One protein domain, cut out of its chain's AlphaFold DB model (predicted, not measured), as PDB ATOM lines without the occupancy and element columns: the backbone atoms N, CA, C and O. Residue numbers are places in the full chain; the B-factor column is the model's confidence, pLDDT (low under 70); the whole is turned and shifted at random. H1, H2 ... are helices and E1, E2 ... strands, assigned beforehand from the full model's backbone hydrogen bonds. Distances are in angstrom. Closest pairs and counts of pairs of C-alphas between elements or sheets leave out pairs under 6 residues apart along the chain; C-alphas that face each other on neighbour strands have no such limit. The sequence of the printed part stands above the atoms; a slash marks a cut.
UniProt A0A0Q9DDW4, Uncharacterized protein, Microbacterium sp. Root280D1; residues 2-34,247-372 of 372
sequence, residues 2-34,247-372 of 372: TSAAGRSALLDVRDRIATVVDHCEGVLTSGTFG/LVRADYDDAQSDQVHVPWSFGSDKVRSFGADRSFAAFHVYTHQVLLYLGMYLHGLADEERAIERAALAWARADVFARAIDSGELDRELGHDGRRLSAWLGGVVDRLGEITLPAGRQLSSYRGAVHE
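AT A GLANCE: This is residues 2 to 34 and 247 to 372 of the 372 residues of an uncharacterized protein of Microbacterium sp. Root280D1 (UniProt A0A0Q9DDW4). Four long helices, H1, H3, H4 and H5, make an elongated up-and-down bundle, each running against the one before it, and residues 2 to 8 at the start of the printed part stick out at one end. A small two-stranded hairpin, E1 and E2, sits near the start of H3 and the last turns of H4, while short H6 packs on H4. The printed part has 159 residues, with six named helices and two named strands in the order H1 H2 E1 E2 H3 H4 H5 H6; the sheet E1 - E2 is antiparallel and the class is mostly helix. The whole is compact, with a radius of gyration of the C-alphas of 17.1 A and spans of 61 by 40 by 25 A.

HOW THE PARTS SIT: H1, residues 4 to 28, touches H3, residues 276 to 299, opposite ways at a steep tilt of 36 degrees, only just past shallow; the closest C-alphas, of Val 21 and Leu 291, are 6.3 A apart. With residues 20 to 28 alone H1 touches H5, residues 336 to 353, opposite ways at a shallow tilt of 4 degrees, closest at the C-alphas of Cys 24 and Val 348, 6.1 A. H2, residues 31 to 34, is close to H1 but not clearly touching, with the C-alphas of Leu 28 and Gly 34 4.9 A apart. E1, residues 259 to 262, and E2, residues 272 to 275, form an antiparallel hairpin at 144 degrees; N 260 and O 274 are 2.8 A apart, and N 274 and O 260 2.9 A. H3 and H4, residues 304 to 326, form a helical hairpin and touch at a shallow tilt of 28 degrees, with the C-alphas of Val 290 and Ala 311 closest at 4.6 A. H4 touches H6, residues 363 to 366, closest at the C-alphas of Ala 312 and Leu 363, 5.7 A. Every O i to N i+4 pair is within hydrogen-bond range in H1 and H5, against 19 of 20 in H3 and 18 of 19 in H4; H2 and H6 are too short for such a pair.

IN THESE COORDINATES: H1 begins at C-alpha 4 (135.842, 115.872, 111.006) and is 36.4 A long. H3 measures 35.0 A, H4 32.4 A and H5 26.0 A. H6 ends at C-alpha 366 (137.983, 145.434, 108.678).

THE WHOLE: The C-alphas of Ser 3 and Asp 251 are the two farthest apart, 62.4 A. Residues 35 to 246 are not printed, and C-alphas 34 and 247 are 14.5 A apart across this cut. No link printed whole is long. Residues 2, 267 and 372 have pLDDT under 70.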
ATOM      1  N   THR A   2     138.562 117.702 104.184       69.12
ATOM      2  CA  THR A   2     138.463 118.434 105.461       69.12
ATOM      3  C   THR A   2     138.225 117.428 106.586       69.12
ATOM      4  O   THR A   2     137.337 116.581 106.470       69.12
ATOM      5  N   SER A   3     139.037 117.477 107.644       84.88
ATOM      6  CA  SER A   3     138.905 116.572 108.792       84.88
ATOM      7  C   SER A   3     137.562 116.785 109.503       84.88
ATOM      8  O   SER A   3     136.981 117.871 109.444       84.88
ATOM      9  N   ALA A   4     137.063 115.760 110.202       78.56
ATOM     10  CA  ALA A   4     135.842 115.872 111.006       78.56
ATOM     11  C   ALA A   4     135.924 117.026 112.030       78.56
ATOM     12  O   ALA A   4     134.949 117.747 112.225       78.56
ATOM     13  N   ALA A   5     137.114 117.260 112.598       78.88
ATOM     14  CA  ALA A   5     137.383 118.386 113.490       78.88
ATOM     15  C   ALA A   5     137.198 119.749 112.795       78.88
ATOM     16  O   ALA A   5     136.576 120.645 113.360       78.88
ATOM     17  N   GLY A   6     137.664 119.893 111.548       79.00
ATOM     18  CA  GLY A   6     137.482 121.124 110.773       79.00
ATOM     19  C   GLY A   6     136.014 121.424 110.457       79.00
ATOM     20  O   GLY A   6     135.591 122.572 110.540       79.00
ATOM     21  N   ARG A   7     135.207 120.393 110.167       79.88
ATOM     22  CA  ARG A   7     133.755 120.565 109.964       79.88
ATOM     23  C   ARG A   7     133.041 121.000 111.244       79.88
ATOM     24  O   ARG A   7     132.186 121.871 111.179       79.88
ATOM     25  N   SER A   8     133.414 120.430 112.393       85.75
ATOM     26  CA  SER A   8     132.826 120.794 113.689       85.75
ATOM     27  C   SER A   8     133.100 122.252 114.068       85.75
ATOM     28  O   SER A   8     132.202 122.922 114.560       85.75
ATOM     29  N   ALA A   9     134.317 122.747 113.822       82.38
ATOM     30  CA  ALA A   9     134.670 124.136 114.118       82.38
ATOM     31  C   ALA A   9     133.930 125.136 113.212       82.38
ATOM     32  O   ALA A   9     133.499 126.184 113.680       82.38
ATOM     33  N   LEU A  10     133.747 124.811 111.926       78.75
ATOM     34  CA  LEU A  10     133.005 125.664 110.991       78.75
ATOM     35  C   LEU A  10     131.511 125.752 111.324       78.75
ATOM     36  O   LEU A  10     130.931 126.830 111.211       78.75
ATOM     37  N   LEU A  11     130.896 124.643 111.750       82.06
ATOM     38  CA  LEU A  11     129.503 124.642 112.207       82.06
ATOM     39  C   LEU A  11     129.326 125.551 113.428       82.06
ATOM     40  O   LEU A  11     128.452 126.409 113.429       82.06
ATOM     41  N   ASP A  12     130.240 125.462 114.394       91.31
ATOM     42  CA  ASP A  12     130.237 126.323 115.579       91.31
ATOM     43  C   ASP A  12     130.432 127.819 115.243       91.31
ATOM     44  O   ASP A  12     129.888 128.691 115.919       91.31
ATOM     45  N   VAL A  13     131.175 128.160 114.184       93.56
ATOM     46  CA  VAL A  13     131.267 129.553 113.703       93.56
ATOM     47  C   VAL A  13     129.945 130.015 113.083       93.56
ATOM     48  O   VAL A  13     129.462 131.093 113.431       93.56
ATOM     49  N   ARG A  14     129.329 129.210 112.207       95.19
ATOM     50  CA  ARG A  14     128.045 129.559 111.570       95.19
ATOM     51  C   ARG A  14     126.916 129.723 112.584       95.19
ATOM     52  O   ARG A  14     126.185 130.704 112.494       95.19
ATOM     53  N   ASP A  15     126.826 128.846 113.579       96.69
ATOM     54  CA  ASP A  15     125.800 128.924 114.626       96.69
ATOM     55  C   ASP A  15     125.936 130.206 115.466       96.69
ATOM     56  O   ASP A  15     124.943 130.859 115.814       96.69
ATOM     57  N   ARG A  16     127.178 130.626 115.744       96.62
ATOM     58  CA  ARG A  16     127.461 131.893 116.431       96.62
ATOM     59  C   ARG A  16     127.076 133.104 115.584       96.62
ATOM     60  O   ARG A  16     126.432 134.010 116.111       96.62
ATOM     61  N   ILE A  17     127.415 133.108 114.291       97.81
ATOM     62  CA  ILE A  17     126.999 134.169 113.357       97.81
ATOM     63  C   ILE A  17     125.468 134.240 113.306       97.81
ATOM     64  O   ILE A  17     124.910 135.315 113.510       97.81
ATOM     65  N   ALA A  18     124.786 133.106 113.120       98.12
ATOM     66  CA  ALA A  18     123.327 133.034 113.043       98.12
ATOM     67  C   ALA A  18     122.643 133.581 114.303       98.12
ATOM     68  O   ALA A  18     121.671 134.324 114.204       98.12
ATOM     69  N   THR A  19     123.186 133.281 115.486       98.12
ATOM     70  CA  THR A  19     122.662 133.802 116.760       98.12
ATOM     71  C   THR A  19     122.750 135.328 116.832       98.12
ATOM     72  O   THR A  19     121.814 135.984 117.288       98.12
ATOM     73  N   VAL A  20     123.871 135.912 116.391       98.31
ATOM     74  CA  VAL A  20     124.034 137.372 116.375       98.31
ATOM     75  C   VAL A  20     123.132 138.009 115.319       98.31
ATOM     76  O   VAL A  20     122.475 139.002 115.620       98.31
ATOM     77  N   VAL A  21     123.050 137.420 114.122       98.31
ATOM     78  CA  VAL A  21     122.170 137.884 113.038       98.31
ATOM     79  C   VAL A  21     120.709 137.898 113.491       98.31
ATOM     80  O   VAL A  21     120.077 138.945 113.403       98.31
ATOM     81  N   ASP A  22     120.190 136.803 114.062       98.31
ATOM     82  CA  ASP A  22     118.794 136.731 114.530       98.31
ATOM     83  C   ASP A  22     118.482 137.776 115.613       98.31
ATOM     84  O   ASP A  22     117.425 138.419 115.595       98.31
ATOM     85  N   HIS A  23     119.426 137.989 116.538       98.19
ATOM     86  CA  HIS A  23     119.305 139.025 117.556       98.19
ATOM     87  C   HIS A  23     119.247 140.424 116.934       98.19
ATOM     88  O   HIS A  23     118.322 141.182 117.225       98.19
ATOM     89  N   CYS A  24     120.207 140.763 116.069       98.50
ATOM     90  CA  CYS A  24     120.285 142.070 115.423       98.50
ATOM     91  C   CYS A  24     119.072 142.336 114.519       98.50
ATOM     92  O   CYS A  24     118.524 143.435 114.571       98.50
ATOM     93  N   GLU A  25     118.582 141.343 113.770       98.12
ATOM     94  CA  GLU A  25     117.320 141.471 113.030       98.12
ATOM     95  C   GLU A  25     116.143 141.751 113.963       98.12
ATOM     96  O   GLU A  25     115.328 142.630 113.687       98.12
ATOM     97  N   GLY A  26     116.044 141.024 115.082       98.00
ATOM     98  CA  GLY A  26     115.005 141.252 116.087       98.00
ATOM     99  C   GLY A  26     115.056 142.661 116.678       98.00
ATOM    100  O   GLY A  26     114.014 143.288 116.864       98.00
ATOM    101  N   VAL A  27     116.254 143.192 116.927       97.81
ATOM    102  CA  VAL A  27     116.432 144.580 117.368       97.81
ATOM    103  C   VAL A  27     115.973 145.545 116.276       97.81
ATOM    104  O   VAL A  27     115.107 146.366 116.561       97.81
ATOM    105  N   LEU A  28     116.470 145.406 115.040       97.56
ATOM    106  CA  LEU A  28     116.198 146.321 113.919       97.56
ATOM    107  C   LEU A  28     114.751 146.310 113.409       97.56
ATOM    108  O   LEU A  28     114.329 147.243 112.730       97.56
ATOM    109  N   THR A  29     113.978 145.282 113.756       96.38
ATOM    110  CA  THR A  29     112.562 145.132 113.372       96.38
ATOM    111  C   THR A  29     111.603 145.276 114.552       96.38
ATOM    112  O   THR A  29     110.425 144.937 114.467       96.38
ATOM    113  N   SER A  30     112.086 145.811 115.677       95.75
ATOM    114  CA  SER A  30     111.275 146.066 116.866       95.75
ATOM    115  C   SER A  30     111.417 147.497 117.386       95.75
ATOM    116  O   SER A  30     112.215 148.310 116.918       95.75
ATOM    117  N   GLY A  31     110.580 147.840 118.365       93.69
ATOM    118  CA  GLY A  31     110.635 149.135 119.033       93.69
ATOM    119  C   GLY A  31     110.186 150.310 118.160       93.69
ATOM    120  O   GLY A  31     109.404 150.168 117.224       93.69
ATOM    121  N   THR A  32     110.643 151.508 118.529       92.50
ATOM    122  CA  THR A  32     110.163 152.783 117.967       92.50
ATOM    123  C   THR A  32     110.554 153.000 116.505       92.50
ATOM    124  O   THR A  32     109.818 153.676 115.790       92.50
ATOM    125  N   PHE A  33     111.692 152.449 116.081       93.81
ATOM    126  CA  PHE A  33     112.280 152.675 114.755       93.81
ATOM    127  C   PHE A  33     112.252 151.430 113.864       93.81
ATOM    128  O   PHE A  33     112.512 151.526 112.667       93.81
ATOM    129  N   GLY A  34     111.949 150.261 114.436       88.44
ATOM    130  CA  GLY A  34     112.062 148.998 113.725       88.44
ATOM    131  C   GLY A  34     110.775 148.496 113.087       88.44
ATOM    132  O   GLY A  34     110.875 147.853 112.057       88.44
ATOM    133  N   LEU A 247     114.328 163.635 113.683       97.19
ATOM    134  CA  LEU A 247     115.662 163.079 113.412       97.19
ATOM    135  C   LEU A 247     116.748 164.159 113.398       97.19
ATOM    136  O   LEU A 247     117.784 164.003 114.038       97.19
ATOM    137  N   VAL A 248     116.475 165.284 112.744       97.25
ATOM    138  CA  VAL A 248     117.342 166.472 112.719       97.25
ATOM    139  C   VAL A 248     116.678 167.636 113.457       97.25
ATOM    140  O   VAL A 248     115.489 167.577 113.788       97.25
ATOM    141  N   ARG A 249     117.437 168.689 113.772       96.44
ATOM    142  CA  ARG A 249     116.898 169.930 114.354       96.44
ATOM    143  C   ARG A 249     115.892 170.615 113.414       96.44
ATOM    144  O   ARG A 249     115.909 170.408 112.207       96.44
ATOM    145  N   ALA A 250     115.006 171.436 113.975       91.62
ATOM    146  CA  ALA A 250     113.861 172.006 113.252       91.62
ATOM    147  C   ALA A 250     114.237 172.961 112.101       91.62
ATOM    148  O   ALA A 250     113.475 173.104 111.153       91.62
ATOM    149  N   ASP A 251     115.392 173.611 112.188       91.75
ATOM    150  CA  ASP A 251     115.937 174.560 111.215       91.75
ATOM    151  C   ASP A 251     117.134 173.967 110.448       91.75
ATOM    152  O   ASP A 251     118.064 174.682 110.069       91.75
ATOM    153  N   TYR A 252     117.133 172.641 110.278       95.81
ATOM    154  CA  TYR A 252     118.147 171.927 109.514       95.81
ATOM    155  C   TYR A 252     118.215 172.432 108.068       95.81
ATOM    156  O   TYR A 252     117.200 172.514 107.375       95.81
ATOM    157  N   ASP A 253     119.433 172.713 107.613       94.38
ATOM    158  CA  ASP A 253     119.761 173.041 106.229       94.38
ATOM    159  C   ASP A 253     120.977 172.204 105.821       94.38
ATOM    160  O   ASP A 253     122.065 172.384 106.368       94.38
ATOM    161  N   ASP A 254     120.795 171.295 104.862       92.75
ATOM    162  CA  ASP A 254     121.844 170.382 104.394       92.75
ATOM    163  C   ASP A 254     123.079 171.134 103.869       92.75
ATOM    164  O   ASP A 254     124.206 170.676 104.051       92.75
ATOM    165  N   ALA A 255     122.890 172.327 103.289       92.06
ATOM    166  CA  ALA A 255     123.979 173.145 102.759       92.06
ATOM    167  C   ALA A 255     124.828 173.819 103.853       92.06
ATOM    168  O   ALA A 255     125.950 174.244 103.575       92.06
ATOM    169  N   GLN A 256     124.295 173.946 105.072       95.44
ATOM    170  CA  GLN A 256     124.969 174.534 106.239       95.44
ATOM    171  C   GLN A 256     125.256 173.500 107.341       95.44
ATOM    172  O   GLN A 256     125.764 173.859 108.400       95.44
ATOM    173  N   SER A 257     124.900 172.240 107.095       96.44
ATOM    174  CA  SER A 257     124.997 171.123 108.030       96.44
ATOM    175  C   SER A 257     126.450 170.762 108.321       96.44
ATOM    176  O   SER A 257     127.289 170.790 107.411       96.44
ATOM    177  N   ASP A 258     126.736 170.368 109.564       96.50
ATOM    178  CA  ASP A 258     127.980 169.673 109.900       96.50
ATOM    179  C   ASP A 258     128.164 168.445 108.979       96.50
ATOM    180  O   ASP A 258     127.214 167.733 108.636       96.50
ATOM    181  N   GLN A 259     129.399 168.220 108.523       96.12
ATOM    182  CA  GLN A 259     129.708 167.267 107.454       96.12
ATOM    183  C   GLN A 259     130.575 166.114 107.964       96.12
ATOM    184  O   GLN A 259     131.639 166.346 108.535       96.12
ATOM    185  N   VAL A 260     130.185 164.878 107.651       96.25
ATOM    186  CA  VAL A 260     130.997 163.675 107.874       96.25
ATOM    187  C   VAL A 260     131.798 163.366 106.619       96.25
ATOM    188  O   VAL A 260     131.243 163.249 105.524       96.25
ATOM    189  N   HIS A 261     133.110 163.204 106.769       94.88
ATOM    190  CA  HIS A 261     133.978 162.784 105.673       94.88
ATOM    191  C   HIS A 261     133.710 161.323 105.290       94.88
ATOM    192  O   HIS A 261     133.783 160.427 106.132       94.88
ATOM    193  N   VAL A 262     133.474 161.072 104.002       93.56
ATOM    194  CA  VAL A 262     133.221 159.740 103.451       93.56
ATOM    195  C   VAL A 262     134.488 159.247 102.750       93.56
ATOM    196  O   VAL A 262     134.805 159.715 101.655       93.56
ATOM    197  N   PRO A 263     135.231 158.297 103.347       90.75
ATOM    198  CA  PRO A 263     136.525 157.866 102.822       90.75
ATOM    199  C   PRO A 263     136.462 157.029 101.538       90.75
ATOM    200  O   PRO A 263     137.505 156.591 101.075       90.75
ATOM    201  N   TRP A 264     135.288 156.807 100.943       89.81
ATOM    202  CA  TRP A 264     135.129 156.061  99.691       89.81
ATOM    203  C   TRP A 264     134.433 156.889  98.605       89.81
ATOM    204  O   TRP A 264     133.533 157.689  98.868       89.81
ATOM    205  N   SER A 265     134.828 156.659  97.354       79.69
ATOM    206  CA  SER A 265     134.260 157.306  96.172       79.69
ATOM    207  C   SER A 265     133.943 156.282  95.082       79.69
ATOM    208  O   SER A 265     134.539 155.210  95.021       79.69
ATOM    209  N   PHE A 266     132.998 156.618  94.203       70.75
ATOM    210  CA  PHE A 266     132.642 155.790  93.051       70.75
ATOM    211  C   PHE A 266     133.506 156.167  91.840       70.75
ATOM    212  O   PHE A 266     133.016 156.696  90.850       70.75
ATOM    213  N   GLY A 267     134.820 155.947  91.949       68.19
ATOM    214  CA  GLY A 267     135.762 156.207  90.851       68.19
ATOM    215  C   GLY A 267     136.133 157.678  90.638       68.19
ATOM    216  O   GLY A 267     136.680 158.017  89.593       68.19
ATOM    217  N   SER A 268     135.862 158.554  91.612       71.56
ATOM    218  CA  SER A 268     136.290 159.958  91.583       71.56
ATOM    219  C   SER A 268     137.378 160.232  92.622       71.56
ATOM    220  O   SER A 268     137.205 159.874  93.784       71.56
ATOM    221  N   ASP A 269     138.412 160.997  92.278       77.75
ATOM    222  CA  ASP A 269     139.402 161.478  93.262       77.75
ATOM    223  C   ASP A 269     138.845 162.573  94.198       77.75
ATOM    224  O   ASP A 269     139.538 163.068  95.089       77.75
ATOM    225  N   LYS A 270     137.588 162.992  93.997       79.50
ATOM    226  CA  LYS A 270     136.934 163.994  94.837       79.50
ATOM    227  C   LYS A 270     136.637 163.415  96.219       79.50
ATOM    228  O   LYS A 270     135.962 162.394  96.349       79.50
ATOM    229  N   VAL A 271     137.085 164.135  97.244       82.50
ATOM    230  CA  VAL A 271     136.665 163.912  98.629       82.50
ATOM    231  C   VAL A 271     135.156 164.123  98.722       82.50
ATOM    232  O   VAL A 271     134.647 165.162  98.296       82.50
ATOM    233  N   ARG A 272     134.444 163.136  99.268       89.56
ATOM    234  CA  ARG A 272     133.004 163.212  99.508       89.56
ATOM    235  C   ARG A 272     132.759 163.500 100.981       89.56
ATOM    236  O   ARG A 272     133.409 162.916 101.845       89.56
ATOM    237  N   SER A 273     131.782 164.351 101.244       93.38
ATOM    238  CA  SER A 273     131.277 164.585 102.590       93.38
ATOM    239  C   SER A 273     129.759 164.559 102.575       93.38
ATOM    240  O   SER A 273     129.146 164.948 101.576       93.38
ATOM    241  N   PHE A 274     129.168 164.056 103.652       95.38
ATOM    242  CA  PHE A 274     127.724 163.958 103.828       95.38
ATOM    243  C   PHE A 274     127.281 164.840 104.994       95.38
ATOM    244  O   PHE A 274     127.842 164.737 106.083       95.38
ATOM    245  N   GLY A 275     126.231 165.641 104.790       96.31
ATOM    246  CA  GLY A 275     125.522 166.298 105.886       96.31
ATOM    247  C   GLY A 275     124.857 165.277 106.815       96.31
ATOM    248  O   GLY A 275     124.812 164.077 106.513       96.31
ATOM    249  N   ALA A 276     124.323 165.739 107.946       96.25
ATOM    250  CA  ALA A 276     123.705 164.866 108.945       96.25
ATOM    251  C   ALA A 276     122.605 163.945 108.380       96.25
ATOM    252  O   ALA A 276     122.601 162.754 108.687       96.25
ATOM    253  N   ASP A 277     121.714 164.457 107.522       95.31
ATOM    254  CA  ASP A 277     120.631 163.665 106.911       95.31
ATOM    255  C   ASP A 277     121.181 162.511 106.051       95.31
ATOM    256  O   ASP A 277     120.903 161.333 106.291       95.31
ATOM    257  N   ARG A 278     122.086 162.825 105.116       95.31
ATOM    258  CA  ARG A 278     122.741 161.811 104.273       95.31
ATOM    259  C   ARG A 278     123.571 160.819 105.089       95.31
ATOM    260  O   ARG A 278     123.604 159.636 104.753       95.31
ATOM    261  N   SER A 279     124.215 161.280 106.160       96.62
ATOM    262  CA  SER A 279     124.976 160.425 107.075       96.62
ATOM    263  C   SER A 279     124.068 159.434 107.804       96.62
ATOM    264  O   SER A 279     124.394 158.251 107.871       96.62
ATOM    265  N   PHE A 280     122.892 159.868 108.271       94.56
ATOM    266  CA  PHE A 280     121.881 158.972 108.836       94.56
ATOM    267  C   PHE A 280     121.372 157.952 107.837       94.56
ATOM    268  O   PHE A 280     121.261 156.772 108.167       94.56
ATOM    269  N   ALA A 281     121.055 158.408 106.629       96.94
ATOM    270  CA  ALA A 281     120.561 157.557 105.565       96.94
ATOM    271  C   ALA A 281     121.566 156.445 105.243       96.94
ATOM    272  O   ALA A 281     121.206 155.267 105.245       96.94
ATOM    273  N   ALA A 282     122.838 156.806 105.076       97.25
ATOM    274  CA  ALA A 282     123.915 155.853 104.849       97.25
ATOM    275  C   ALA A 282     124.130 154.920 106.052       97.25
ATOM    276  O   ALA A 282     124.220 153.706 105.878       97.25
ATOM    277  N   PHE A 283     124.163 155.453 107.277       98.25
ATOM    278  CA  PHE A 283     124.342 154.656 108.492       98.25
ATOM    279  C   PHE A 283     123.234 153.612 108.668       98.25
ATOM    280  O   PHE A 283     123.510 152.431 108.905       98.25
ATOM    281  N   HIS A 284     121.983 154.042 108.500       98.44
ATOM    282  CA  HIS A 284     120.806 153.188 108.552       98.44
ATOM    283  C   HIS A 284     120.911 152.060 107.525       98.44
ATOM    284  O   HIS A 284     120.798 150.890 107.889       98.44
ATOM    285  N   VAL A 285     121.185 152.388 106.261       98.44
ATOM    286  CA  VAL A 285     121.243 151.391 105.192       98.44
ATOM    287  C   VAL A 285     122.409 150.423 105.369       98.44
ATOM    288  O   VAL A 285     122.184 149.212 105.366       98.44
ATOM    289  N   TYR A 286     123.631 150.917 105.594       98.56
ATOM    290  CA  TYR A 286     124.803 150.049 105.722       98.56
ATOM    291  C   TYR A 286     124.668 149.071 106.887       98.56
ATOM    292  O   TYR A 286     125.010 147.902 106.723       98.56
ATOM    293  N   THR A 287     124.089 149.496 108.017       98.69
ATOM    294  CA  THR A 287     123.823 148.614 109.169       98.69
ATOM    295  C   THR A 287     122.953 147.413 108.784       98.69
ATOM    296  O   THR A 287     123.263 146.278 109.148       98.69
ATOM    297  N   HIS A 288     121.892 147.632 108.003       98.69
ATOM    298  CA  HIS A 288     121.013 146.555 107.537       98.69
ATOM    299  C   HIS A 288     121.650 145.727 106.408       98.69
ATOM    300  O   HIS A 288     121.451 144.513 106.357       98.69
ATOM    301  N   GLN A 289     122.449 146.342 105.527       98.56
ATOM    302  CA  GLN A 289     123.160 145.625 104.463       98.56
ATOM    303  C   GLN A 289     124.142 144.582 105.019       98.56
ATOM    304  O   GLN A 289     124.272 143.514 104.423       98.56
ATOM    305  N   VAL A 290     124.771 144.819 106.183       98.69
ATOM    306  CA  VAL A 290     125.592 143.785 106.850       98.69
ATOM    307  C   VAL A 290     124.788 142.500 107.059       98.69
ATOM    308  O   VAL A 290     125.270 141.410 106.757       98.69
ATOM    309  N   LEU A 291     123.552 142.623 107.549       98.69
ATOM    310  CA  LEU A 291     122.686 141.484 107.856       98.69
ATOM    311  C   LEU A 291     122.209 140.769 106.594       98.69
ATOM    312  O   LEU A 291     122.192 139.542 106.585       98.69
ATOM    313  N   LEU A 292     121.926 141.509 105.515       98.69
ATOM    314  CA  LEU A 292     121.624 140.917 104.211       98.69
ATOM    315  C   LEU A 292     122.745 139.971 103.758       98.69
ATOM    316  O   LEU A 292     122.488 138.810 103.440       98.69
ATOM    317  N   TYR A 293     123.990 140.446 103.753       98.75
ATOM    318  CA  TYR A 293     125.112 139.648 103.262       98.75
ATOM    319  C   TYR A 293     125.502 138.506 104.206       98.75
ATOM    320  O   TYR A 293     125.804 137.406 103.741       98.75
ATOM    321  N   LEU A 294     125.442 138.715 105.527       98.62
ATOM    322  CA  LEU A 294     125.619 137.622 106.488       98.62
ATOM    323  C   LEU A 294     124.525 136.558 106.334       98.62
ATOM    324  O   LEU A 294     124.819 135.368 106.410       98.62
ATOM    325  N   GLY A 295     123.288 136.969 106.058       98.50
ATOM    326  CA  GLY A 295     122.182 136.083 105.722       98.50
ATOM    327  C   GLY A 295     122.441 135.264 104.458       98.50
ATOM    328  O   GLY A 295     122.322 134.037 104.473       98.50
ATOM    329  N   MET A 296     122.888 135.913 103.377       98.56
ATOM    330  CA  MET A 296     123.283 135.221 102.144       98.56
ATOM    331  C   MET A 296     124.378 134.177 102.398       98.56
ATOM    332  O   MET A 296     124.279 133.053 101.904       98.56
ATOM    333  N   TYR A 297     125.380 134.520 103.214       98.06
ATOM    334  CA  TYR A 297     126.433 133.603 103.643       98.06
ATOM    335  C   TYR A 297     125.884 132.405 104.441       98.06
ATOM    336  O   TYR A 297     126.193 131.253 104.129       98.06
ATOM    337  N   LEU A 298     125.064 132.660 105.466       98.00
ATOM    338  CA  LEU A 298     124.519 131.631 106.359       98.00
ATOM    339  C   LEU A 298     123.647 130.615 105.617       98.00
ATOM    340  O   LEU A 298     123.668 129.426 105.938       98.00
ATOM    341  N   HIS A 299     122.898 131.087 104.623       97.50
ATOM    342  CA  HIS A 299     121.950 130.280 103.864       97.50
ATOM    343  C   HIS A 299     122.520 129.739 102.543       97.50
ATOM    344  O   HIS A 299     121.828 128.994 101.851       97.50
ATOM    345  N   GLY A 300     123.773 130.063 102.202       97.12
ATOM    346  CA  GLY A 300     124.414 129.618 100.960       97.12
ATOM    347  C   GLY A 300     123.716 130.151  99.705       97.12
ATOM    348  O   GLY A 300     123.565 129.419  98.729       97.12
ATOM    349  N   LEU A 301     123.242 131.398  99.759       97.12
ATOM    350  CA  LEU A 301     122.457 132.042  98.698       97.12
ATOM    351  C   LEU A 301     123.310 132.873  97.724       97.12
ATOM    352  O   LEU A 301     122.790 133.360  96.725       97.12
ATOM    353  N   ALA A 302     124.593 133.039  98.032       96.06
ATOM    354  CA  ALA A 302     125.586 133.753  97.241       96.06
ATOM    355  C   ALA A 302     126.941 133.038  97.359       96.06
ATOM    356  O   ALA A 302     127.098 132.115  98.169       96.06
ATOM    357  N   ASP A 303     127.925 133.477  96.575       96.75
ATOM    358  CA  ASP A 303     129.312 133.065  96.792       96.75
ATOM    359  C   ASP A 303     129.778 133.430  98.216       96.75
ATOM    360  O   ASP A 303     129.567 134.548  98.691       96.75
ATOM    361  N   GLU A 304     130.391 132.468  98.911       95.69
ATOM    362  CA  GLU A 304     130.748 132.595 100.328       95.69
ATOM    363  C   GLU A 304     131.785 133.700 100.566       95.69
ATOM    364  O   GLU A 304     131.638 134.481 101.508       95.69
ATOM    365  N   GLU A 305     132.811 133.790  99.719       95.81
ATOM    366  CA  GLU A 305     133.864 134.799  99.849       95.81
ATOM    367  C   GLU A 305     133.300 136.192  99.573       95.81
ATOM    368  O   GLU A 305     133.464 137.099 100.394       95.81
ATOM    369  N   ARG A 306     132.533 136.331  98.486       95.75
ATOM    370  CA  ARG A 306     131.884 137.589  98.107       95.75
ATOM    371  C   ARG A 306     130.905 138.086  99.167       95.75
ATOM    372  O   ARG A 306     130.908 139.272  99.488       95.75
ATOM    373  N   ALA A 307     130.068 137.212  99.727       97.19
ATOM    374  CA  ALA A 307     129.113 137.593 100.768       97.19
ATOM    375  C   ALA A 307     129.829 138.103 102.029       97.19
ATOM    376  O   ALA A 307     129.442 139.120 102.604       97.19
ATOM    377  N   ILE A 308     130.912 137.441 102.438       97.12
ATOM    378  CA  ILE A 308     131.705 137.849 103.602       97.12
ATOM    379  C   ILE A 308     132.438 139.173 103.350       97.12
ATOM    380  O   ILE A 308     132.431 140.043 104.222       97.12
ATOM    381  N   GLU A 309     133.033 139.351 102.170       96.25
ATOM    382  CA  GLU A 309     133.674 140.605 101.762       96.25
ATOM    383  C   GLU A 309     132.678 141.771 101.794       96.25
ATOM    384  O   GLU A 309     132.941 142.811 102.401       96.25
ATOM    385  N   ARG A 310     131.492 141.574 101.210       97.19
ATOM    386  CA  ARG A 310     130.429 142.580 101.167       97.19
ATOM    387  C   ARG A 310     129.873 142.906 102.554       97.19
ATOM    388  O   ARG A 310     129.656 144.079 102.856       97.19
ATOM    389  N   ALA A 311     129.715 141.908 103.426       98.00
ATOM    390  CA  ALA A 311     129.340 142.122 104.824       98.00
ATOM    391  C   ALA A 311     130.392 142.954 105.576       98.00
ATOM    392  O   ALA A 311     130.042 143.900 106.283       98.00
ATOM    393  N   ALA A 312     131.677 142.625 105.406       97.56
ATOM    394  CA  ALA A 312     132.785 143.344 106.027       97.56
ATOM    395  C   ALA A 312     132.857 144.803 105.574       97.56
ATOM    396  O   ALA A 312     133.005 145.704 106.400       97.56
ATOM    397  N   LEU A 313     132.687 145.035 104.277       96.88
ATOM    398  CA  LEU A 313     132.659 146.367 103.699       96.88
ATOM    399  C   LEU A 313     131.462 147.193 104.190       96.88
ATOM    400  O   LEU A 313     131.642 148.336 104.613       96.88
ATOM    401  N   ALA A 314     130.248 146.634 104.157       97.94
ATOM    402  CA  ALA A 314     129.055 147.313 104.664       97.94
ATOM    403  C   ALA A 314     129.216 147.666 106.151       97.94
ATOM    404  O   ALA A 314     128.913 148.788 106.555       97.94
ATOM    405  N   TRP A 315     129.785 146.755 106.950       98.44
ATOM    406  CA  TRP A 315     130.066 147.009 108.361       98.44
ATOM    407  C   TRP A 315     131.081 148.142 108.534       98.44
ATOM    408  O   TRP A 315     130.843 149.056 109.321       98.44
ATOM    409  N   ALA A 316     132.177 148.132 107.770       97.81
ATOM    410  CA  ALA A 316     133.204 149.168 107.848       97.81
ATOM    411  C   ALA A 316     132.644 150.556 107.500       97.81
ATOM    412  O   ALA A 316     132.987 151.539 108.157       97.81
ATOM    413  N   ARG A 317     131.748 150.640 106.508       97.81
ATOM    414  CA  ARG A 317     131.045 151.881 106.152       97.81
ATOM    415  C   ARG A 317     130.078 152.326 107.255       97.81
ATOM    416  O   ARG A 317     130.027 153.514 107.558       97.81
ATOM    417  N   ALA A 318     129.363 151.398 107.894       98.31
ATOM    418  CA  ALA A 318     128.499 151.712 109.035       98.31
ATOM    419  C   ALA A 318     129.296 152.207 110.264       98.31
ATOM    420  O   ALA A 318     128.898 153.195 110.878       98.31
ATOM    421  N   ASP A 319     130.444 151.589 110.586       98.19
ATOM    422  CA  ASP A 319     131.340 151.997 111.693       98.19
ATOM    423  C   ASP A 319     131.897 153.416 111.493       98.19
ATOM    424  O   ASP A 319     132.081 154.135 112.471       98.19
ATOM    425  N   VAL A 320     132.113 153.863 110.246       97.50
ATOM    426  CA  VAL A 320     132.510 155.258 109.966       97.50
ATOM    427  C   VAL A 320     131.451 156.245 110.461       97.50
ATOM    428  O   VAL A 320     131.790 157.180 111.187       97.50
ATOM    429  N   PHE A 321     130.177 156.028 110.128       98.06
ATOM    430  CA  PHE A 321     129.106 156.926 110.568       98.06
ATOM    431  C   PHE A 321     128.802 156.794 112.062       98.06
ATOM    432  O   PHE A 321     128.568 157.809 112.714       98.06
ATOM    433  N   ALA A 322     128.866 155.578 112.619       98.00
ATOM    434  CA  ALA A 322     128.725 155.365 114.059       98.00
ATOM    435  C   ALA A 322     129.752 156.202 114.840       98.00
ATOM    436  O   ALA A 322     129.386 156.966 115.728       98.00
ATOM    437  N   ARG A 323     131.028 156.153 114.430       97.12
ATOM    438  CA  ARG A 323     132.111 156.923 115.063       97.12
ATOM    439  C   ARG A 323     131.950 158.427 114.932       97.12
ATOM    440  O   ARG A 323     132.231 159.122 115.898       97.12
ATOM    441  N   ALA A 324     131.550 158.914 113.759       96.50
ATOM    442  CA  ALA A 324     131.332 160.342 113.547       96.50
ATOM    443  C   ALA A 324     130.207 160.874 114.450       96.50
ATOM    444  O   ALA A 324     130.280 161.977 114.984       96.50
ATOM    445  N   ILE A 325     129.168 160.069 114.681       94.19
ATOM    446  CA  ILE A 325     128.102 160.446 115.609       94.19
ATOM    447  C   ILE A 325     128.593 160.370 117.064       94.19
ATOM    448  O   ILE A 325     128.381 161.316 117.816       94.19
ATOM    449  N   ASP A 326     129.295 159.303 117.453       96.06
ATOM    450  CA  ASP A 326     129.798 159.121 118.824       96.06
ATOM    451  C   ASP A 326     130.882 160.136 119.223       96.06
ATOM    452  O   ASP A 326     131.038 160.453 120.405       96.06
ATOM    453  N   SER A 327     131.643 160.657 118.255       96.81
ATOM    454  CA  SER A 327     132.615 161.735 118.475       96.81
ATOM    455  C   SER A 327     131.951 163.101 118.686       96.81
ATOM    456  O   SER A 327     132.632 164.049 119.082       96.81
ATOM    457  N   GLY A 328     130.639 163.199 118.449       95.62
ATOM    458  CA  GLY A 328     129.857 164.426 118.541       95.62
ATOM    459  C   GLY A 328     129.952 165.325 117.305       95.62
ATOM    460  O   GLY A 328     129.493 166.464 117.371       95.62
ATOM    461  N   GLU A 329     130.506 164.854 116.174       95.62
ATOM    462  CA  GLU A 329     130.635 165.666 114.945       95.62
ATOM    463  C   GLU A 329     129.285 166.168 114.426       95.62
ATOM    464  O   GLU A 329     129.226 167.237 113.828       95.62
ATOM    465  N   LEU A 330     128.204 165.425 114.676       96.31
ATOM    466  CA  LEU A 330     126.854 165.775 114.232       96.31
ATOM    467  C   LEU A 330     125.931 166.263 115.357       96.31
ATOM    468  O   LEU A 330     124.764 166.545 115.093       96.31
ATOM    469  N   ASP A 331     126.404 166.386 116.604       95.88
ATOM    470  CA  ASP A 331     125.551 166.599 117.790       95.88
ATOM    471  C   ASP A 331     124.606 167.802 117.674       95.88
ATOM    472  O   ASP A 331     123.477 167.765 118.183       95.88
ATOM    473  N   ARG A 332     125.066 168.860 116.998       96.81
ATOM    474  CA  ARG A 332     124.304 170.093 116.768       96.81
ATOM    475  C   ARG A 332     123.149 169.889 115.799       96.81
ATOM    476  O   ARG A 332     122.118 170.537 115.954       96.81
ATOM    477  N   GLU A 333     123.314 168.993 114.834       97.88
ATOM    478  CA  GLU A 333     122.320 168.710 113.803       97.88
ATOM    479  C   GLU A 333     121.266 167.712 114.281       97.88
ATOM    480  O   GLU A 333     120.128 167.733 113.804       97.88
ATOM    481  N   LEU A 334     121.605 166.862 115.256       97.12
ATOM    482  CA  LEU A 334     120.718 165.801 115.721       97.12
ATOM    483  C   LEU A 334     119.518 166.331 116.517       97.12
ATOM    484  O   LEU A 334     119.642 167.012 117.544       97.12
ATOM    485  N   GLY A 335     118.329 165.900 116.107       97.25
ATOM    486  CA  GLY A 335     117.113 165.991 116.904       97.25
ATOM    487  C   GLY A 335     117.099 164.977 118.055       97.25
ATOM    488  O   GLY A 335     117.998 164.145 118.214       97.25
ATOM    489  N   HIS A 336     116.063 165.037 118.899       97.25
ATOM    490  CA  HIS A 336     115.926 164.105 120.026       97.25
ATOM    491  C   HIS A 336     115.823 162.646 119.562       97.25
ATOM    492  O   HIS A 336     116.511 161.781 120.104       97.25
ATOM    493  N   ASP A 337     114.992 162.375 118.552       97.75
ATOM    494  CA  ASP A 337     114.836 161.023 118.022       97.75
ATOM    495  C   ASP A 337     116.028 160.610 117.156       97.75
ATOM    496  O   ASP A 337     116.366 159.431 117.151       97.75
ATOM    497  N   GLY A 338     116.717 161.564 116.519       97.62
ATOM    498  CA  GLY A 338     117.972 161.313 115.806       97.62
ATOM    499  C   GLY A 338     119.025 160.685 116.707       97.62
ATOM    500  O   GLY A 338     119.496 159.593 116.421       97.62
ATOM    501  N   ARG A 339     119.315 161.301 117.862       97.69
ATOM    502  CA  ARG A 339     120.252 160.733 118.854       97.69
ATOM    503  C   ARG A 339     119.855 159.327 119.306       97.69
ATOM    504  O   ARG A 339     120.709 158.456 119.453       97.69
ATOM    505  N   ARG A 340     118.558 159.093 119.526       97.88
ATOM    506  CA  ARG A 340     118.039 157.778 119.937       97.88
ATOM    507  C   ARG A 340     118.202 156.735 118.834       97.88
ATOM    508  O   ARG A 340     118.583 155.608 119.138       97.88
ATOM    509  N   LEU A 341     117.916 157.104 117.586       97.31
ATOM    510  CA  LEU A 341     118.103 156.248 116.421       97.31
ATOM    511  C   LEU A 341     119.588 155.928 116.217       97.31
ATOM    512  O   LEU A 341     119.921 154.759 116.053       97.31
ATOM    513  N   SER A 342     120.478 156.923 116.305       97.69
ATOM    514  CA  SER A 342     121.925 156.712 116.189       97.69
ATOM    515  C   SER A 342     122.449 155.744 117.236       97.69
ATOM    516  O   SER A 342     123.138 154.795 116.886       97.69
ATOM    517  N   ALA A 343     122.089 155.942 118.507       97.81
ATOM    518  CA  ALA A 343     122.522 155.061 119.590       97.81
ATOM    519  C   ALA A 343     122.005 153.625 119.398       97.81
ATOM    520  O   ALA A 343     122.709 152.655 119.675       97.81
ATOM    521  N   TRP A 344     120.774 153.483 118.898       97.75
ATOM    522  CA  TRP A 344     120.184 152.183 118.589       97.75
ATOM    523  C   TRP A 344     120.903 151.474 117.433       97.75
ATOM    524  O   TRP A 344     121.236 150.299 117.571       97.75
ATOM    525  N   LEU A 345     121.209 152.179 116.337       98.44
ATOM    526  CA  LEU A 345     122.002 151.642 115.223       98.44
ATOM    527  C   LEU A 345     123.446 151.326 115.652       98.44
ATOM    528  O   LEU A 345     123.964 150.265 115.311       98.44
ATOM    529  N   GLY A 346     124.069 152.200 116.448       98.44
ATOM    530  CA  GLY A 346     125.427 152.029 116.973       98.44
ATOM    531  C   GLY A 346     125.566 150.752 117.794       98.44
ATOM    532  O   GLY A 346     126.451 149.945 117.527       98.44
ATOM    533  N   GLY A 347     124.607 150.483 118.688       98.31
ATOM    534  CA  GLY A 347     124.580 149.232 119.451       98.31
ATOM    535  C   GLY A 347     124.496 147.975 118.572       98.31
ATOM    536  O   GLY A 347     125.081 146.945 118.911       98.31
ATOM    537  N   VAL A 348     123.812 148.047 117.424       98.56
ATOM    538  CA  VAL A 348     123.768 146.942 116.450       98.56
ATOM    539  C   VAL A 348     125.103 146.803 115.713       98.56
ATOM    540  O   VAL A 348     125.594 145.684 115.568       98.56
ATOM    541  N   VAL A 349     125.720 147.906 115.282       98.62
ATOM    542  CA  VAL A 349     127.028 147.886 114.602       98.62
ATOM    543  C   VAL A 349     128.139 147.361 115.505       98.62
ATOM    544  O   VAL A 349     128.933 146.531 115.051       98.62
ATOM    545  N   ASP A 350     128.166 147.761 116.774       98.38
ATOM    546  CA  ASP A 350     129.107 147.235 117.765       98.38
ATOM    547  C   ASP A 350     128.952 145.720 117.905       98.38
ATOM    548  O   ASP A 350     129.925 144.969 117.804       98.38
ATOM    549  N   ARG A 351     127.704 145.255 118.036       98.44
ATOM    550  CA  ARG A 351     127.390 143.831 118.165       98.44
ATOM    551  C   ARG A 351     127.787 143.029 116.927       98.44
ATOM    552  O   ARG A 351     128.315 141.926 117.055       98.44
ATOM    553  N   LEU A 352     127.555 143.573 115.735       98.50
ATOM    554  CA  LEU A 352     128.018 142.983 114.480       98.50
ATOM    555  C   LEU A 352     129.551 142.939 114.419       98.50
ATOM    556  O   LEU A 352     130.118 141.944 113.977       98.50
ATOM    557  N   GLY A 353     130.236 143.964 114.928       98.19
ATOM    558  CA  GLY A 353     131.698 144.041 114.961       98.19
ATOM    559  C   GLY A 353     132.373 142.927 115.773       98.19
ATOM    560  O   GLY A 353     133.533 142.599 115.503       98.19
ATOM    561  N   GLU A 354     131.653 142.320 116.723       97.88
ATOM    562  CA  GLU A 354     132.103 141.179 117.538       97.88
ATOM    563  C   GLU A 354     132.092 139.839 116.781       97.88
ATOM    564  O   GLU A 354     132.700 138.868 117.242       97.88
ATOM    565  N   ILE A 355     131.413 139.757 115.629       97.88
ATOM    566  CA  ILE A 355     131.298 138.517 114.856       97.88
ATOM    567  C   ILE A 355     132.671 138.085 114.342       97.88
ATOM    568  O   ILE A 355     133.319 138.808 113.586       97.88
ATOM    569  N   THR A 356     133.068 136.857 114.680       97.31
ATOM    570  CA  THR A 356     134.227 136.178 114.090       97.31
ATOM    571  C   THR A 356     133.816 135.436 112.818       97.31
ATOM    572  O   THR A 356     133.007 134.513 112.863       97.31
ATOM    573  N   LEU A 357     134.407 135.822 111.690       95.19
ATOM    574  CA  LEU A 357     134.209 135.231 110.366       95.19
ATOM    575  C   LEU A 357     134.946 133.881 110.228       95.19
ATOM    576  O   LEU A 357     135.844 133.589 111.022       95.19
ATOM    577  N   PRO A 358     134.659 133.072 109.186       92.00
ATOM    578  CA  PRO A 358     135.273 131.748 108.993       92.00
ATOM    579  C   PRO A 358     136.807 131.735 108.962       92.00
ATOM    580  O   PRO A 358     137.426 130.767 109.398       92.00
ATOM    581  N   ALA A 359     137.436 132.826 108.515       91.19
ATOM    582  CA  ALA A 359     138.891 132.990 108.519       91.19
ATOM    583  C   ALA A 359     139.484 133.316 109.911       91.19
ATOM    584  O   ALA A 359     140.675 133.606 110.026       91.19
ATOM    585  N   GLY A 360     138.664 133.324 110.968       93.06
ATOM    586  CA  GLY A 360     139.061 133.638 112.345       93.06
ATOM    587  C   GLY A 360     139.210 135.132 112.645       93.06
ATOM    588  O   GLY A 360     139.588 135.493 113.757       93.06
ATOM    589  N   ARG A 361     138.921 136.009 111.678       95.00
ATOM    590  CA  ARG A 361     138.963 137.469 111.843       95.00
ATOM    591  C   ARG A 361     137.613 138.001 112.298       95.00
ATOM    592  O   ARG A 361     136.587 137.547 111.807       95.00
ATOM    593  N   GLN A 362     137.617 138.983 113.190       96.75
ATOM    594  CA  GLN A 362     136.396 139.699 113.554       96.75
ATOM    595  C   GLN A 362     136.013 140.715 112.476       96.75
ATOM    596  O   GLN A 362     136.909 141.291 111.850       96.75
ATOM    597  N   LEU A 363     134.718 140.993 112.290       96.38
ATOM    598  CA  LEU A 363     134.260 142.068 111.397       96.38
ATOM    599  C   LEU A 363     134.925 143.404 111.750       96.38
ATOM    600  O   LEU A 363     135.411 144.102 110.865       96.38
ATOM    601  N   SER A 364     135.095 143.689 113.042       97.19
ATOM    602  CA  SER A 364     135.776 144.903 113.503       97.19
ATOM    603  C   SER A 364     137.236 145.052 113.067       97.19
ATOM    604  O   SER A 364     137.765 146.165 113.059       97.19
ATOM    605  N   SER A 365     137.889 143.968 112.632       96.38
ATOM    606  CA  SER A 365     139.240 144.034 112.057       96.38
ATOM    607  C   SER A 365     139.284 144.637 110.648       96.38
ATOM    608  O   SER A 365     140.361 145.013 110.193       96.38
ATOM    609  N   TYR A 366     138.132 144.778 109.982       94.25
ATOM    610  CA  TYR A 366     137.983 145.434 108.678       94.25
ATOM    611  C   TYR A 366     137.747 146.940 108.804       94.25
ATOM    612  O   TYR A 366     137.438 147.614 107.824       94.25
ATOM    613  N   ARG A 367     137.903 147.511 110.001       92.62
ATOM    614  CA  ARG A 367     137.823 148.959 110.196       92.62
ATOM    615  C   ARG A 367     138.786 149.679 109.249       92.62
ATOM    616  O   ARG A 367     139.977 149.383 109.219       92.62
ATOM    617  N   GLY A 368     138.259 150.638 108.490       86.00
ATOM    618  CA  GLY A 368     139.012 151.378 107.474       86.00
ATOM    619  C   GLY A 368     139.138 150.672 106.118       86.00
ATOM    620  O   GLY A 368     139.591 151.302 105.167       86.00
ATOM    621  N   ALA A 369     138.694 149.417 105.976       87.50
ATOM    622  CA  ALA A 369     138.573 148.728 104.687       87.50
ATOM    623  C   ALA A 369     137.264 149.134 103.987       87.50
ATOM    624  O   ALA A 369     136.324 148.358 103.865       87.50
ATOM    625  N   VAL A 370     137.190 150.406 103.601       81.56
ATOM    626  CA  VAL A 370     135.980 151.055 103.061       81.56
ATOM    627  C   VAL A 370     135.971 151.180 101.533       81.56
ATOM    628  O   VAL A 370     134.969 151.603 100.949       81.56
ATOM    629  N   HIS A 371     137.084 150.821 100.899       76.56
ATOM    630  CA  HIS A 371     137.262 150.841  99.453       76.56
ATOM    631  C   HIS A 371     136.863 149.490  98.844       76.56
ATOM    632  O   HIS A 371     137.197 148.450  99.412       76.56
ATOM    633  N   GLU A 372     136.158 149.544  97.710       57.75
ATOM    634  CA  GLU A 372     135.942 148.412  96.791       57.75
ATOM    635  C   GLU A 372     136.988 148.419  95.682       57.75
ATOM    636  O   GLU A 372     137.315 149.537  95.212       57.75
TER     637      GLU A 372